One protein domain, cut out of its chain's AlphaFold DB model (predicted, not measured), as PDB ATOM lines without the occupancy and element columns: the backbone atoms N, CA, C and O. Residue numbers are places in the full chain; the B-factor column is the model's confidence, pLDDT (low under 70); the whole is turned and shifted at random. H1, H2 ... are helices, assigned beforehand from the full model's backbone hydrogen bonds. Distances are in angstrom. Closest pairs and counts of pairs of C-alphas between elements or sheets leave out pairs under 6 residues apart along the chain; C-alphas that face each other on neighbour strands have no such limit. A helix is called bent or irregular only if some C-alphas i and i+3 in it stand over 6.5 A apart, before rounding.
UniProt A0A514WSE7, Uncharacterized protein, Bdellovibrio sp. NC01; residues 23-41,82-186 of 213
ATOM      1  N   GLY A  23     175.536 202.475 202.286       32.50
ATOM      2  CA  GLY A  23     176.165 203.482 203.153       32.50
ATOM      3  C   GLY A  23     177.595 203.170 203.636       32.50
ATOM      4  O   GLY A  23     178.249 204.032 204.219       32.50
ATOM      5  N   GLU A  24     178.128 201.975 203.388       37.94
ATOM      6  CA  GLU A  24     179.506 201.589 203.752       37.94
ATOM      7  C   GLU A  24     180.441 201.572 202.532       37.94
ATOM      8  O   GLU A  24     181.647 201.821 202.650       37.94
ATOM      9  N   VAL A  25     179.865 201.373 201.342       43.31
ATOM     10  CA  VAL A  25     180.497 201.623 200.034       43.31
ATOM     11  C   VAL A  25     180.767 203.128 199.878       43.31
ATOM     12  O   VAL A  25     181.840 203.544 199.439       43.31
ATOM     13  N   ALA A  26     179.819 203.929 200.363       37.28
ATOM     14  CA  ALA A  26     179.833 205.375 200.496       37.28
ATOM     15  C   ALA A  26     181.042 205.971 201.226       37.28
ATOM     16  O   ALA A  26     181.815 206.735 200.649       37.28
ATOM     17  N   ALA A  27     181.218 205.596 202.497       33.66
ATOM     18  CA  ALA A  27     182.343 206.010 203.340       33.66
ATOM     19  C   ALA A  27     183.684 205.555 202.764       33.66
ATOM     20  O   ALA A  27     184.728 206.154 203.018       33.66
ATOM     21  N   GLY A  28     183.605 204.489 201.972       35.53
ATOM     22  CA  GLY A  28     184.631 204.048 201.089       35.53
ATOM     23  C   GLY A  28     185.115 205.164 200.184       35.53
ATOM     24  O   GLY A  28     186.149 205.729 200.483       35.53
ATOM     25  N   ALA A  29     184.396 205.501 199.115       37.88
ATOM     26  CA  ALA A  29     184.883 206.336 198.005       37.88
ATOM     27  C   ALA A  29     185.474 207.692 198.388       37.88
ATOM     28  O   ALA A  29     186.432 208.138 197.762       37.88
ATOM     29  N   ILE A  30     184.952 208.282 199.464       38.00
ATOM     30  CA  ILE A  30     185.470 209.489 200.130       38.00
ATOM     31  C   ILE A  30     186.962 209.371 200.435       38.00
ATOM     32  O   ILE A  30     187.703 210.344 200.359       38.00
ATOM     33  N   GLY A  31     187.385 208.148 200.741       32.09
ATOM     34  CA  GLY A  31     188.755 207.728 200.829       32.09
ATOM     35  C   GLY A  31     189.547 208.147 199.593       32.09
ATOM     36  O   GLY A  31     190.182 209.191 199.588       32.09
ATOM     37  N   VAL A  32     189.485 207.338 198.536       40.72
ATOM     38  CA  VAL A  32     190.228 207.527 197.277       40.72
ATOM     39  C   VAL A  32     190.139 208.964 196.754       40.72
ATOM     40  O   VAL A  32     191.138 209.467 196.256       40.72
ATOM     41  N   ILE A  33     189.009 209.646 196.959       40.12
ATOM     42  CA  ILE A  33     188.868 211.093 196.749       40.12
ATOM     43  C   ILE A  33     190.000 211.828 197.482       40.12
ATOM     44  O   ILE A  33     190.952 212.269 196.843       40.12
ATOM     45  N   ILE A  34     190.003 211.862 198.813       35.25
ATOM     46  CA  ILE A  34     190.987 212.626 199.593       35.25
ATOM     47  C   ILE A  34     192.440 212.083 199.385       35.25
ATOM     48  O   ILE A  34     193.415 212.788 199.632       35.25
ATOM     49  N   GLY A  35     192.625 210.822 198.957       33.62
ATOM     50  CA  GLY A  35     193.925 210.127 198.901       33.62
ATOM     51  C   GLY A  35     194.661 210.379 197.597       33.62
ATOM     52  O   GLY A  35     195.891 210.378 197.558       33.62
ATOM     53  N   ILE A  36     193.889 210.670 196.557       40.16
ATOM     54  CA  ILE A  36     194.383 211.198 195.298       40.16
ATOM     55  C   ILE A  36     194.252 212.736 195.264       40.16
ATOM     56  O   ILE A  36     194.518 213.375 194.253       40.16
ATOM     57  N   GLY A  37     193.890 213.351 196.395       38.47
ATOM     58  CA  GLY A  37     193.777 214.798 196.513       38.47
ATOM     59  C   GLY A  37     192.563 215.363 195.788       38.47
ATOM     60  O   GLY A  37     192.549 216.526 195.468       38.47
ATOM     61  N   LEU A  38     191.521 214.594 195.525       42.81
ATOM     62  CA  LEU A  38     190.210 215.149 195.225       42.81
ATOM     63  C   LEU A  38     189.559 215.407 196.586       42.81
ATOM     64  O   LEU A  38     189.462 214.511 197.399       42.81
ATOM     65  N   GLY A  39     189.179 216.614 196.957       36.97
ATOM     66  CA  GLY A  39     188.644 216.814 198.305       36.97
ATOM     67  C   GLY A  39     188.065 218.191 198.437       36.97
ATOM     68  O   GLY A  39     188.786 219.172 198.319       36.97
ATOM     69  N   SER A  40     186.753 218.266 198.625       34.41
ATOM     70  CA  SER A  40     186.080 219.518 198.954       34.41
ATOM     71  C   SER A  40     186.327 219.824 200.429       34.41
ATOM     72  O   SER A  40     186.066 218.965 201.274       34.41
ATOM     73  N   ASP A  41     186.804 221.033 200.732       35.88
ATOM     74  CA  ASP A  41     186.810 221.616 202.077       35.88
ATOM     75  C   ASP A  41     185.361 221.730 202.583       35.88
ATOM     76  O   ASP A  41     184.700 222.757 202.445       35.88
ATOM     77  N   ASN A  82     189.044 224.149 192.947       69.25
ATOM     78  CA  ASN A  82     189.592 223.358 194.022       69.25
ATOM     79  C   ASN A  82     191.035 222.958 193.632       69.25
ATOM     80  O   ASN A  82     191.195 222.183 192.684       69.25
ATOM     81  N   PRO A  83     192.082 223.446 194.328       73.00
ATOM     82  CA  PRO A  83     193.479 223.202 193.942       73.00
ATOM     83  C   PRO A  83     193.800 221.705 193.879       73.00
ATOM     84  O   PRO A  83     194.639 221.257 193.107       73.00
ATOM     85  N   ALA A  84     193.048 220.924 194.641       72.81
ATOM     86  CA  ALA A  84     193.135 219.487 194.728       72.81
ATOM     87  C   ALA A  84     192.645 218.792 193.421       72.81
ATOM     88  O   ALA A  84     193.250 217.831 192.941       72.81
ATOM     89  N   LEU A  85     191.612 219.340 192.759       74.62
ATOM     90  CA  LEU A  85     191.162 218.893 191.429       74.62
ATOM     91  C   LEU A  85     192.187 219.205 190.331       74.62
ATOM     92  O   LEU A  85     192.406 218.376 189.446       74.62
ATOM     93  N   LEU A  86     192.828 220.374 190.405       78.19
ATOM     94  CA  LEU A  86     193.882 220.755 189.467       78.19
ATOM     95  C   LEU A  86     195.109 219.845 189.611       78.19
ATOM     96  O   LEU A  86     195.607 219.325 188.611       78.19
ATOM     97  N   ASP A  87     195.550 219.586 190.844       77.94
ATOM     98  CA  ASP A  87     196.651 218.661 191.127       77.94
ATOM     99  C   ASP A  87     196.345 217.247 190.611       77.94
ATOM    100  O   ASP A  87     197.212 216.607 190.011       77.94
ATOM    101  N   PHE A  88     195.105 216.769 190.772       78.88
ATOM    102  CA  PHE A  88     194.662 215.491 190.212       78.88
ATOM    103  C   PHE A  88     194.740 215.478 188.681       78.88
ATOM    104  O   PHE A  88     195.308 214.551 188.097       78.88
ATOM    105  N   ALA A  89     194.196 216.505 188.025       81.69
ATOM    106  CA  ALA A  89     194.203 216.614 186.569       81.69
ATOM    107  C   ALA A  89     195.637 216.588 186.015       81.69
ATOM    108  O   ALA A  89     195.939 215.823 185.095       81.69
ATOM    109  N   LEU A  90     196.541 217.351 186.640       82.56
ATOM    110  CA  LEU A  90     197.960 217.393 186.287       82.56
ATOM    111  C   LEU A  90     198.654 216.048 186.528       82.56
ATOM    112  O   LEU A  90     199.382 215.572 185.657       82.56
ATOM    113  N   LYS A  91     198.406 215.412 187.678       82.06
ATOM    114  CA  LYS A  91     199.018 214.129 188.050       82.06
ATOM    115  C   LYS A  91     198.711 213.024 187.044       82.06
ATOM    116  O   LYS A  91     199.600 212.244 186.705       82.06
ATOM    117  N   TYR A  92     197.470 212.961 186.567       81.19
ATOM    118  CA  TYR A  92     197.035 211.944 185.608       81.19
ATOM    119  C   TYR A  92     197.074 212.391 184.153       81.19
ATOM    120  O   TYR A  92     196.728 211.600 183.277       81.19
ATOM    121  N   ASN A  93     197.505 213.627 183.890       88.19
ATOM    122  CA  ASN A  93     197.525 214.210 182.554       88.19
ATOM    123  C   ASN A  93     196.159 214.093 181.843       88.19
ATOM    124  O   ASN A  93     196.064 213.663 180.689       88.19
ATOM    125  N   ILE A  94     195.093 214.444 182.564       85.81
ATOM    126  CA  ILE A  94     193.718 214.501 182.055       85.81
ATOM    127  C   ILE A  94     193.214 215.946 182.080       85.81
ATOM    128  O   ILE A  94     193.782 216.800 182.761       85.81
ATOM    129  N   SER A  95     192.139 216.236 181.344       91.56
ATOM    130  CA  SER A  95     191.501 217.551 181.428       91.56
ATOM    131  C   SER A  95     190.896 217.771 182.815       91.56
ATOM    132  O   SER A  95     190.513 216.824 183.507       91.56
ATOM    133  N   LEU A  96     190.768 219.035 183.216       86.81
ATOM    134  CA  LEU A  96     190.101 219.367 184.468       86.81
ATOM    135  C   LEU A  96     188.639 218.893 184.473       86.81
ATOM    136  O   LEU A  96     188.189 218.318 185.456       86.81
ATOM    137  N   GLU A  97     187.933 219.017 183.347       89.75
ATOM    138  CA  GLU A  97     186.567 218.495 183.198       89.75
ATOM    139  C   GLU A  97     186.507 216.969 183.420       89.75
ATOM    140  O   GLU A  97     185.593 216.448 184.064       89.75
ATOM    141  N   ALA A  98     187.498 216.219 182.923       88.56
ATOM    142  CA  ALA A  98     187.599 214.788 183.191       88.56
ATOM    143  C   ALA A  98     187.849 214.513 184.683       88.56
ATOM    144  O   ALA A  98     187.213 213.624 185.253       88.56
ATOM    145  N   ALA A  99     188.725 215.290 185.328       84.31
ATOM    146  CA  ALA A  99     188.975 215.198 186.765       84.31
ATOM    147  C   ALA A  99     187.706 215.472 187.589       84.31
ATOM    148  O   ALA A  99     187.412 214.728 188.524       84.31
ATOM    149  N   GLU A 100     186.903 216.467 187.208       85.00
ATOM    150  CA  GLU A 100     185.620 216.777 187.845       85.00
ATOM    151  C   GLU A 100     184.606 215.641 187.695       85.00
ATOM    152  O   GLU A 100     183.936 215.283 188.669       85.00
ATOM    153  N   LYS A 101     184.506 215.030 186.507       88.44
ATOM    154  CA  LYS A 101     183.639 213.863 186.269       88.44
ATOM    155  C   LYS A 101     184.065 212.667 187.114       88.44
ATOM    156  O   LYS A 101     183.213 212.007 187.712       88.44
ATOM    157  N   VAL A 102     185.370 212.407 187.195       84.44
ATOM    158  CA  VAL A 102     185.933 211.347 188.041       84.44
ATOM    159  C   VAL A 102     185.634 211.630 189.513       84.44
ATOM    160  O   VAL A 102     185.071 210.775 190.193       84.44
ATOM    161  N   ASN A 103     185.922 212.840 189.995       81.19
ATOM    162  CA  ASN A 103     185.610 213.258 191.359       81.19
ATOM    163  C   ASN A 103     184.114 213.120 191.669       81.19
ATOM    164  O   ASN A 103     183.751 212.550 192.694       81.19
ATOM    165  N   SER A 104     183.243 213.555 190.760       80.69
ATOM    166  CA  SER A 104     181.789 213.437 190.904       80.69
ATOM    167  C   SER A 104     181.328 211.981 190.972       80.69
ATOM    168  O   SER A 104     180.443 211.654 191.765       80.69
ATOM    169  N   ALA A 105     181.931 211.090 190.177       79.06
ATOM    170  CA  ALA A 105     181.662 209.659 190.261       79.06
ATOM    171  C   ALA A 105     182.038 209.120 191.643       79.06
ATOM    172  O   ALA A 105     181.209 208.487 192.289       79.06
ATOM    173  N   PHE A 106     183.226 209.446 192.154       77.19
ATOM    174  CA  PHE A 106     183.604 209.013 193.493       77.19
ATOM    175  C   PHE A 106     182.726 209.632 194.599       77.19
ATOM    176  O   PHE A 106     182.357 208.932 195.541       77.19
ATOM    177  N   GLN A 107     182.347 210.909 194.503       74.06
ATOM    178  CA  GLN A 107     181.464 211.552 195.486       74.06
ATOM    179  C   GLN A 107     180.081 210.887 195.504       74.06
ATOM    180  O   GLN A 107     179.519 210.643 196.573       74.06
ATOM    181  N   GLY A 108     179.571 210.524 194.322       67.88
ATOM    182  CA  GLY A 108     178.290 209.846 194.143       67.88
ATOM    183  C   GLY A 108     178.242 208.436 194.725       67.88
ATOM    184  O   GLY A 108     177.152 207.915 194.945       67.88
ATOM    185  N   VAL A 109     179.379 207.816 195.046       69.00
ATOM    186  CA  VAL A 109     179.379 206.508 195.714       69.00
ATOM    187  C   VAL A 109     178.696 206.581 197.076       69.00
ATOM    188  O   VAL A 109     178.138 205.579 197.522       69.00
ATOM    189  N   GLN A 110     178.671 207.760 197.710       63.38
ATOM    190  CA  GLN A 110     177.978 207.929 198.981       63.38
ATOM    191  C   GLN A 110     176.492 207.605 198.950       63.38
ATOM    192  O   GLN A 110     175.923 207.107 199.920       63.38
ATOM    193  N   THR A 111     175.879 207.904 197.819       73.19
ATOM    194  CA  THR A 111     174.436 207.877 197.633       73.19
ATOM    195  C   THR A 111     174.007 206.786 196.660       73.19
ATOM    196  O   THR A 111     172.922 206.236 196.797       73.19
ATOM    197  N   GLU A 112     174.852 206.462 195.681       72.12
ATOM    198  CA  GLU A 112     174.548 205.568 194.555       72.12
ATOM    199  C   GLU A 112     175.405 204.285 194.578       72.12
ATOM    200  O   GLU A 112     175.310 203.438 193.681       72.12
ATOM    201  N   GLY A 113     176.295 204.137 195.564       70.50
ATOM    202  CA  GLY A 113     177.262 203.043 195.604       70.50
ATOM    203  C   GLY A 113     178.120 202.999 194.333       70.50
ATOM    204  O   GLY A 113     178.410 204.016 193.700       70.50
ATOM    205  N   THR A 114     178.504 201.799 193.898       75.88
ATOM    206  CA  THR A 114     179.341 201.633 192.694       75.88
ATOM    207  C   THR A 114     178.656 202.041 191.381       75.88
ATOM    208  O   THR A 114     179.329 202.140 190.360       75.88
ATOM    209  N   SER A 115     177.340 202.290 191.380       82.56
ATOM    210  CA  SER A 115     176.622 202.690 190.160       82.56
ATOM    211  C   SER A 115     176.961 204.114 189.699       82.56
ATOM    212  O   SER A 115     176.876 204.412 188.510       82.56
ATOM    213  N   SER A 116     177.458 204.957 190.607       80.06
ATOM    214  CA  SER A 116     177.968 206.300 190.302       80.06
ATOM    215  C   SER A 116     179.088 206.313 189.251       80.06
ATOM    216  O   SER A 116     179.183 207.258 188.466       80.06
ATOM    217  N   PHE A 117     179.889 205.245 189.158       84.56
ATOM    218  CA  PHE A 117     180.951 205.108 188.154       84.56
ATOM    219  C   PHE A 117     180.431 204.891 186.728       84.56
ATOM    220  O   PHE A 117     181.150 205.166 185.765       84.56
ATOM    221  N   ALA A 118     179.155 204.528 186.558       89.12
ATOM    222  CA  ALA A 118     178.545 204.448 185.234       89.12
ATOM    223  C   ALA A 118     178.539 205.817 184.526       89.12
ATOM    224  O   ALA A 118     178.581 205.884 183.296       89.12
ATOM    225  N   LYS A 119     178.567 206.922 185.291       89.94
ATOM    226  CA  LYS A 119     178.678 208.295 184.765       89.94
ATOM    227  C   LYS A 119     179.984 208.521 184.001       89.94
ATOM    228  O   LYS A 119     179.988 209.265 183.023       89.94
ATOM    229  N   ILE A 120     181.052 207.830 184.401       91.31
ATOM    230  CA  ILE A 120     182.346 207.825 183.708       91.31
ATOM    231  C   ILE A 120     182.538 206.577 182.842       91.31
ATOM    232  O   ILE A 120     183.633 206.326 182.370       91.31
ATOM    233  N   GLY A 121     181.484 205.798 182.595       93.00
ATOM    234  CA  GLY A 121     181.530 204.688 181.647       93.00
ATOM    235  C   GLY A 121     182.094 203.376 182.190       93.00
ATOM    236  O   GLY A 121     182.364 202.496 181.374       93.00
ATOM    237  N   LEU A 122     182.236 203.231 183.513       87.50
ATOM    238  CA  LEU A 122     182.631 201.981 184.171       87.50
ATOM    239  C   LEU A 122     181.427 201.343 184.869       87.50
ATOM    240  O   LEU A 122     180.733 202.007 185.642       87.50
ATOM    241  N   ASP A 123     181.191 200.057 184.628       87.56
ATOM    242  CA  ASP A 123     180.120 199.319 185.294       87.56
ATOM    243  C   ASP A 123     180.605 198.558 186.542       87.56
ATOM    244  O   ASP A 123     181.788 198.525 186.885       87.56
ATOM    245  N   GLN A 124     179.681 197.909 187.253       78.88
ATOM    246  CA  GLN A 124     180.018 197.165 188.469       78.88
ATOM    247  C   GLN A 124     181.024 196.022 188.220       78.88
ATOM    248  O   GLN A 124     181.801 195.674 189.113       78.88
ATOM    249  N   SER A 125     181.000 195.399 187.040       79.44
ATOM    250  CA  SER A 125     181.931 194.332 186.667       79.44
ATOM    251  C   SER A 125     183.335 194.874 186.378       79.44
ATOM    252  O   SER A 125     184.323 194.254 186.788       79.44
ATOM    253  N   ASP A 126     183.431 196.067 185.793       83.50
ATOM    254  CA  ASP A 126     184.689 196.780 185.578       83.50
ATOM    255  C   ASP A 126     185.321 197.179 186.909       83.50
ATOM    256  O   ASP A 126     186.490 196.875 187.151       83.50
ATOM    257  N   ILE A 127     184.529 197.754 187.824       78.38
ATOM    258  CA  ILE A 127     184.993 198.086 189.177       78.38
ATOM    259  C   ILE A 127     185.476 196.820 189.898       78.38
ATOM    260  O   ILE A 127     186.571 196.805 190.461       78.38
ATOM    261  N   LYS A 128     184.731 195.710 189.809       69.06
ATOM    262  CA  LYS A 128     185.161 194.406 190.352       69.06
ATOM    263  C   LYS A 128     186.487 193.922 189.772       69.06
ATOM    264  O   LYS A 128     187.269 193.299 190.489       69.06
ATOM    265  N   THR A 129     186.735 194.179 188.495       73.44
ATOM    266  CA  THR A 129     187.976 193.803 187.811       73.44
ATOM    267  C   THR A 129     189.142 194.675 188.275       73.44
ATOM    268  O   THR A 129     190.177 194.148 188.686       73.44
ATOM    269  N   MET A 130     188.946 195.992 188.327       73.31
ATOM    270  CA  MET A 130     189.941 196.955 188.817       73.31
ATOM    271  C   MET A 130     190.386 196.662 190.241       73.31
ATOM    272  O   MET A 130     191.571 196.697 190.558       73.31
ATOM    273  N   MET A 131     189.454 196.259 191.091       64.62
ATOM    274  CA  MET A 131     189.772 195.896 192.464       64.62
ATOM    275  C   MET A 131     190.519 194.568 192.615       64.62
ATOM    276  O   MET A 131     191.146 194.333 193.644       64.62
ATOM    277  N   LYS A 132     190.505 193.711 191.590       66.31
ATOM    278  CA  LYS A 132     191.419 192.563 191.482       66.31
ATOM    279  C   LYS A 132     192.776 192.962 190.899       66.31
ATOM    280  O   LYS A 132     193.541 192.091 190.497       66.31
ATOM    281  N   HIS A 133     193.066 194.261 190.831       69.12
ATOM    282  CA  HIS A 133     194.252 194.839 190.205       69.12
ATOM    283  C   HIS A 133     194.372 194.525 188.709       69.12
ATOM    284  O   HIS A 133     195.466 194.500 188.147       69.12
ATOM    285  N   GLN A 134     193.242 194.267 188.054       77.12
ATOM    286  CA  GLN A 134     193.183 193.978 186.630       77.12
ATOM    287  C   GLN A 134     192.619 195.184 185.887       77.12
ATOM    288  O   GLN A 134     191.829 195.954 186.426       77.12
ATOM    289  N   LEU A 135     193.027 195.372 184.636       82.62
ATOM    290  CA  LEU A 135     192.379 196.374 183.797       82.62
ATOM    291  C   LEU A 135     190.993 195.875 183.374       82.62
ATOM    292  O   LEU A 135     190.839 194.678 183.117       82.62
ATOM    293  N   PRO A 136     189.998 196.773 183.285       85.56
ATOM    294  CA  PRO A 136     188.689 196.426 182.759       85.56
ATOM    295  C   PRO A 136     188.772 196.106 181.259       85.56
ATOM    296  O   PRO A 136     189.818 196.250 180.616       85.56
ATOM    297  N   SER A 137     187.659 195.639 180.697       93.69
ATOM    298  CA  SER A 137     187.586 195.239 179.288       93.69
ATOM    299  C   SER A 137     187.948 196.388 178.332       93.69
ATOM    300  O   SER A 137     187.732 197.559 178.641       93.69
ATOM    301  N   SER A 138     188.422 196.078 177.120       94.62
ATOM    302  CA  SER A 138     188.686 197.114 176.105       94.62
ATOM    303  C   SER A 138     187.439 197.951 175.783       94.62
ATOM    304  O   SER A 138     187.548 199.149 175.538       94.62
ATOM    305  N   SER A 139     186.243 197.350 175.836       95.56
ATOM    306  CA  SER A 139     184.969 198.069 175.701       95.56
ATOM    307  C   SER A 139     184.740 199.086 176.818       95.56
ATOM    308  O   SER A 139     184.281 200.191 176.540       95.56
ATOM    309  N   ALA A 140     185.095 198.748 178.058       93.00
ATOM    310  CA  ALA A 140     184.996 199.662 179.189       93.00
ATOM    311  C   ALA A 140     186.029 200.790 179.106       93.00
ATOM    312  O   ALA A 140     185.688 201.946 179.333       93.00
ATOM    313  N   ILE A 141     187.261 200.489 178.681       95.25
ATOM    314  CA  ILE A 141     188.292 201.513 178.434       95.25
ATOM    315  C   ILE A 141     187.814 202.505 177.369       95.25
ATOM    316  O   ILE A 141     187.944 203.714 177.549       95.25
ATOM    317  N   LYS A 142     187.201 202.015 176.288       97.25
ATOM    318  CA  LYS A 142     186.620 202.864 175.244       97.25
ATOM    319  C   LYS A 142     185.447 203.708 175.747       97.25
ATOM    320  O   LYS A 142     185.334 204.879 175.390       97.25
ATOM    321  N   SER A 143     184.583 203.127 176.576       97.00
ATOM    322  CA  SER A 143     183.472 203.835 177.223       97.00
ATOM    323  C   SER A 143     183.982 204.967 178.123       97.00
ATOM    324  O   SER A 143     183.542 206.108 177.983       97.00
ATOM    325  N   LEU A 144     184.974 204.677 178.969       94.50
ATOM    326  CA  LEU A 144     185.656 205.648 179.824       94.50
ATOM    327  C   LEU A 144     186.292 206.775 179.010       94.50
ATOM    328  O   LEU A 144     186.049 207.947 179.291       94.50
ATOM    329  N   ALA A 145     187.045 206.418 177.968       96.12
ATOM    330  CA  ALA A 145     187.679 207.364 177.059       96.12
ATOM    331  C   ALA A 145     186.656 208.340 176.457       96.12
ATOM    332  O   ALA A 145     186.842 209.552 176.520       96.12
ATOM    333  N   GLY A 146     185.526 207.821 175.964       96.50
ATOM    334  CA  GLY A 146     184.453 208.646 175.408       96.50
ATOM    335  C   GLY A 146     183.741 209.525 176.442       96.50
ATOM    336  O   GLY A 146     183.362 210.649 176.130       96.50
ATOM    337  N   LYS A 147     183.553 209.050 177.681       96.38
ATOM    338  CA  LYS A 147     182.899 209.834 178.746       96.38
ATOM    339  C   LYS A 147     183.783 210.946 179.303       96.38
ATOM    340  O   LYS A 147     183.264 211.992 179.702       96.38
ATOM    341  N   LEU A 148     185.091 210.714 179.329       93.62
ATOM    342  CA  LEU A 148     186.079 211.654 179.844       93.62
ATOM    343  C   LEU A 148     186.759 212.495 178.753       93.62
ATOM    344  O   LEU A 148     187.664 213.254 179.078       93.62
ATOM    345  N   ASP A 149     186.322 212.375 177.497       95.81
ATOM    346  CA  ASP A 149     186.882 213.091 176.342       95.81
ATOM    347  C   ASP A 149     188.413 212.959 176.231       95.81
ATOM    348  O   ASP A 149     189.169 213.925 176.161       95.81
ATOM    349  N   MET A 150     188.888 211.715 176.269       94.56
ATOM    350  CA  MET A 150     190.304 211.372 176.137       94.56
ATOM    351  C   MET A 150     190.491 210.225 175.145       94.56
ATOM    352  O   MET A 150     189.546 209.519 174.794       94.56
ATOM    353  N   SER A 151     191.722 210.005 174.684       96.62
ATOM    354  CA  SER A 151     192.021 208.842 173.840       96.62
ATOM    355  C   SER A 151     191.933 207.526 174.626       96.62
ATOM    356  O   SER A 151     192.157 207.492 175.835       96.62
ATOM    357  N   GLU A 152     191.676 206.405 173.938       96.88
ATOM    358  CA  GLU A 152     191.684 205.071 174.568       96.88
ATOM    359  C   GLU A 152     193.042 204.746 175.219       96.88
ATOM    360  O   GLU A 152     193.093 204.097 176.264       96.88
ATOM    361  N   ALA A 153     194.144 205.232 174.632       95.12
ATOM    362  CA  ALA A 153     195.484 205.101 175.201       95.12
ATOM    363  C   ALA A 153     195.618 205.875 176.523       95.12
ATOM    364  O   ALA A 153     196.024 205.291 177.524       95.12
ATOM    365  N   GLN A 154     195.188 207.142 176.558       92.81
ATOM    366  CA  GLN A 154     195.182 207.944 177.788       92.81
ATOM    367  C   GLN A 154     194.280 207.338 178.867       92.81
ATOM    368  O   GLN A 154     194.691 207.252 180.019       92.81
ATOM    369  N   ALA A 155     193.088 206.856 178.506       93.12
ATOM    370  CA  ALA A 155     192.184 206.194 179.446       93.12
ATOM    371  C   ALA A 155     192.814 204.929 180.046       93.12
ATOM    372  O   ALA A 155     192.697 204.669 181.244       93.12
ATOM    373  N   ARG A 156     193.526 204.148 179.227       92.69
ATOM    374  CA  ARG A 156     194.270 202.983 179.705       92.69
ATOM    375  C   ARG A 156     195.392 203.386 180.660       92.69
ATOM    376  O   ARG A 156     195.495 202.789 181.729       92.69
ATOM    377  N   ASP A 157     196.203 204.376 180.301       90.50
ATOM    378  CA  ASP A 157     197.320 204.846 181.131       90.50
ATOM    379  C   ASP A 157     196.832 205.441 182.458       90.50
ATOM    380  O   ASP A 157     197.422 205.183 183.514       90.50
ATOM    381  N   PHE A 158     195.704 206.150 182.429       87.06
ATOM    382  CA  PHE A 158     195.004 206.637 183.610       87.06
ATOM    383  C   PHE A 158     194.607 205.486 184.546       87.06
ATOM    384  O   PHE A 158     194.990 205.483 185.717       87.06
ATOM    385  N   LEU A 159     193.921 204.459 184.033       86.38
ATOM    386  CA  LEU A 159     193.513 203.293 184.826       86.38
ATOM    387  C   LEU A 159     194.704 202.484 185.361       86.38
ATOM    388  O   LEU A 159     194.665 201.999 186.493       86.38
ATOM    389  N   VAL A 160     195.776 202.347 184.575       85.81
ATOM    390  CA  VAL A 160     197.026 201.719 185.031       85.81
ATOM    391  C   VAL A 160     197.627 202.507 186.193       85.81
ATOM    392  O   VAL A 160     198.056 201.904 187.177       85.81
ATOM    393  N   SER A 161     197.653 203.835 186.095       81.12
ATOM    394  CA  SER A 161     198.210 204.708 187.132       81.12
ATOM    395  C   SER A 161     197.383 204.647 188.415       81.12
ATOM    396  O   SER A 161     197.950 204.454 189.489       81.12
ATOM    397  N   LEU A 162     196.051 204.679 188.302       77.75
ATOM    398  CA  LEU A 162     195.149 204.473 189.439       77.75
ATOM    399  C   LEU A 162     195.379 203.120 190.124       77.75
ATOM    400  O   LEU A 162     195.502 203.064 191.347       77.75
ATOM    401  N   ASN A 163     195.492 202.031 189.355       73.69
ATOM    402  CA  ASN A 163     195.741 200.701 189.916       73.69
ATOM    403  C   ASN A 163     197.101 200.610 190.627       73.69
ATOM    404  O   ASN A 163     197.191 199.982 191.681       73.69
ATOM    405  N   LYS A 164     198.149 201.239 190.077       75.56
ATOM    406  CA  LYS A 164     199.481 201.283 190.703       75.56
ATOM    407  C   LYS A 164     199.477 202.061 192.011       75.56
ATOM    408  O   LYS A 164     200.072 201.617 192.984       75.56
ATOM    409  N   GLU A 165     198.813 203.209 192.055       74.12
ATOM    410  CA  GLU A 165     198.714 203.988 193.291       74.12
ATOM    411  C   GLU A 165     197.890 203.282 194.353       74.12
ATOM    412  O   GLU A 165     198.258 203.283 195.526       74.12
ATOM    413  N   PHE A 166     196.810 202.631 193.931       70.75
ATOM    414  CA  PHE A 166     196.033 201.788 194.812       70.75
ATOM    415  C   PHE A 166     196.894 200.670 195.425       70.75
ATOM    416  O   PHE A 166     196.851 200.461 196.636       70.75
ATOM    417  N   GLN A 167     197.724 199.997 194.617       70.19
ATOM    418  CA  GLN A 167     198.688 199.004 195.107       70.19
ATOM    419  C   GLN A 167     199.709 199.611 196.069       70.19
ATOM    420  O   GLN A 167     199.882 199.087 197.163       70.19
ATOM    421  N   ALA A 168     200.310 200.749 195.721       72.56
ATOM    422  CA  ALA A 168     201.282 201.415 196.584       72.56
ATOM    423  C   ALA A 168     200.684 201.769 197.957       72.56
ATOM    424  O   ALA A 168     201.328 201.578 198.986       72.56
ATOM    425  N   GLN A 169     199.428 202.223 197.998       67.06
ATOM    426  CA  GLN A 169     198.729 202.464 199.260       67.06
ATOM    427  C   GLN A 169     198.373 201.158 199.990       67.06
ATOM    428  O   GLN A 169     198.412 201.124 201.217       67.06
ATOM    429  N   ALA A 170     198.050 200.079 199.273       65.31
ATOM    430  CA  ALA A 170     197.840 198.743 199.845       65.31
ATOM    431  C   ALA A 170     199.103 198.121 200.443       65.31
ATOM    432  O   ALA A 170     198.992 197.317 201.361       65.31
ATOM    433  N   GLU A 171     200.280 198.475 199.944       68.69
ATOM    434  CA  GLU A 171     201.558 197.919 200.392       68.69
ATOM    435  C   GLU A 171     202.208 198.760 201.502       68.69
ATOM    436  O   GLU A 171     202.905 198.223 202.363       68.69
ATOM    437  N   ASP A 172     201.948 200.069 201.539       68.50
ATOM    438  CA  ASP A 172     202.488 200.960 202.565       68.50
ATOM    439  C   ASP A 172     201.712 200.854 203.890       68.50
ATOM    440  O   ASP A 172     200.602 201.366 204.029       68.50
ATOM    441  N   VAL A 173     202.351 200.258 204.904       69.25
ATOM    442  CA  VAL A 173     201.810 200.088 206.270       69.25
ATOM    443  C   VAL A 173     201.474 201.394 206.990       69.25
ATOM    444  O   VAL A 173     200.715 201.421 207.962       69.25
ATOM    445  N   THR A 174     202.068 202.494 206.540       68.81
ATOM    446  CA  THR A 174     201.812 203.829 207.078       68.81
ATOM    447  C   THR A 174     200.726 204.563 206.308       68.81
ATOM    448  O   THR A 174     200.268 205.615 206.767       68.81
ATOM    449  N   SER A 175     200.276 204.004 205.183       59.84
ATOM    450  CA  SER A 175     199.264 204.637 204.365       59.84
ATOM    451  C   SER A 175     197.938 204.712 205.126       59.84
ATOM    452  O   SER A 175     197.587 203.815 205.907       59.84
ATOM    453  N   PRO A 176     197.135 205.758 204.877       58.09
ATOM    454  CA  PRO A 176     195.806 205.840 205.468       58.09
ATOM    455  C   PRO A 176     194.914 204.652 205.067       58.09
ATOM    456  O   PRO A 176     194.011 204.284 205.818       58.09
ATOM    457  N   TYR A 177     195.199 204.026 203.920       61.53
ATOM    458  CA  TYR A 177     194.513 202.829 203.439       61.53
ATOM    459  C   TYR A 177     194.726 201.642 204.318       61.53
ATOM    460  O   TYR A 177     193.775 201.062 204.845       61.53
ATOM    461  N   TRP A 178     195.994 201.330 204.501       63.12
ATOM    462  CA  TRP A 178     196.434 200.231 205.309       63.12
ATOM    463  C   TRP A 178     195.892 200.370 206.729       63.12
ATOM    464  O   TRP A 178     195.250 199.459 207.254       63.12
ATOM    465  N   GLN A 179     196.040 201.562 207.316       62.81
ATOM    466  CA  GLN A 179     195.587 201.849 208.676       62.81
ATOM    467  C   GLN A 179     194.076 201.688 208.832       62.81
ATOM    468  O   GLN A 179     193.616 201.046 209.780       62.81
ATOM    469  N   SER A 180     193.287 202.224 207.898       57.28
ATOM    470  CA  SER A 180     191.837 202.069 207.955       57.28
ATOM    471  C   SER A 180     191.399 200.619 207.759       57.28
ATOM    472  O   SER A 180     190.424 200.173 208.364       57.28
ATOM    473  N   CYS A 181     192.075 199.901 206.875       56.69
ATOM    474  CA  CYS A 181     191.773 198.518 206.564       56.69
ATOM    475  C   CYS A 181     192.011 197.607 207.778       56.69
ATOM    476  O   CYS A 181     191.155 196.791 208.138       56.69
ATOM    477  N   MET A 182     193.120 197.831 208.483       60.97
ATOM    478  CA  MET A 182     193.452 197.133 209.723       60.97
ATOM    479  C   MET A 182     192.529 197.513 210.887       60.97
ATOM    480  O   MET A 182     192.186 196.651 211.691       60.97
ATOM    481  N   ALA A 183     192.068 198.766 210.965       58.34
ATOM    482  CA  ALA A 183     191.171 199.224 212.030       58.34
ATOM    483  C   ALA A 183     189.747 198.633 211.952       58.34
ATOM    484  O   ALA A 183     189.057 198.581 212.970       58.34
ATOM    485  N   LYS A 184     189.292 198.211 210.762       54.19
ATOM    486  CA  LYS A 184     187.896 197.800 210.511       54.19
ATOM    487  C   LYS A 184     187.662 196.288 210.367       54.19
ATOM    488  O   LYS A 184     186.507 195.875 210.391       54.19
ATOM    489  N   GLY A 185     188.700 195.462 210.204       55.25
ATOM    490  CA  GLY A 185     188.550 194.052 209.803       55.25
ATOM    491  C   GLY A 185     189.108 193.013 210.783       55.25
ATOM    492  O   GLY A 185     190.059 193.268 211.519       55.25
ATOM    493  N   LYS A 186     188.539 191.797 210.748       59.09
ATOM    494  CA  LYS A 186     189.152 190.583 211.310       59.09
ATOM    495  C   LYS A 186     190.130 190.039 210.273       59.09
ATOM    496  O   LYS A 186     189.708 189.510 209.253       59.09
TER     497      LYS A 186
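Overview. This is residues 23 to 41 and 82 to 186 of the 213 residues of an uncharacterized protein of Bdellovibrio sp. NC01 (UniProt A0A514WSE7). Seven helices form a compact cluster: H3, which folds back sharply on itself near residue 111, makes one side, the unbent H6 makes the opposite side, and H5 bridges them at one end. H1 lies along H3 toward the other end, H2 and H4 stand on two opposite sides between H3 and H6, and H7 makes a corner with the far end of H6. The printed part has 124 residues with seven named helices, H1 to H7 in chain order, and no named strand; the class is all helix, and the helix packing is mostly crossed. The whole is compact, with a radius of gyration of the C-alphas of 13.9 A, and its rounded outline spans 40 by 32 by 28 A.

Along the chain. The longest helix by residues, H3, is residues 96 to 120, yet its first and last C-alphas are 13.9 A apart. It has a kink of 160 degrees near residue 111 and is irregular: C-alphas 111 and 114 are 9.4 A apart. H6, residues 152 to 171, is 28.6 A long, from C-alpha 152 at (191.684, 205.071, 174.568) to C-alpha 171 at (201.558, 197.919, 200.392). H1, residues 23 to 35, is 19.4 A long and begins with C-alpha 23 at (176.165, 203.482, 203.153). H2 is residues 83 to 92, 14.5 A; H4 is residues 124 to 131, 10.6 A; H5 is residues 138 to 147, 14.2 A. H7, residues 176 to 184, is 12.4 A long and ends with C-alpha 184 at (187.896, 197.800, 210.511).

Arrangement. H3 is the hub, touching four helices. With residues 103 to 114 alone it touches H1, opposite ways at a shallow tilt of 22 degrees; the closest C-alphas, of Ala 26 and Gln 110, are 3.5 A apart. With residues 96 to 103 alone it touches H2, about perpendicular at 81 degrees, closest at Ala 89 and Leu 96, 5.4 A between C-alphas. H3 and H4 only just touch, with 3 pairs of C-alphas within 8 A, the closest those of Thr 114 and Gln 124, 6.2 A. H3 touches H5 at the C-alphas of Ile 120 and Lys 147, 5.4 A, the closest pair. H5 touches H6 about perpendicular at 77 degrees, closest at the C-alphas of Ala 145 and Ala 155, 5.2 A. H6 and H7 touch only at the corner by their link, closest at the C-alphas of Ala 170 and Trp 178, 5.8 A. H3 and H6 are apart; H1 and H6 are near each other. Every O i to N i+4 pair is within hydrogen-bond range in H2, H4, H5, H6 and H7, against 5 of 9 in H1 and 12 of 21 in H3.

Size, cuts and confidence. The two C-alphas farthest apart, of Ser 151 and Lys 186, are 41.8 A apart. Residues 42 to 81 are not printed, and C-alphas 41 and 82 are 8.7 A apart across this cut. Of the links printed whole, H4 to H5 is short and the others are tight. Mean pLDDT of the printed part is 72.9; 45 residues are under 70, among them 23 to 41 and 169 to 186.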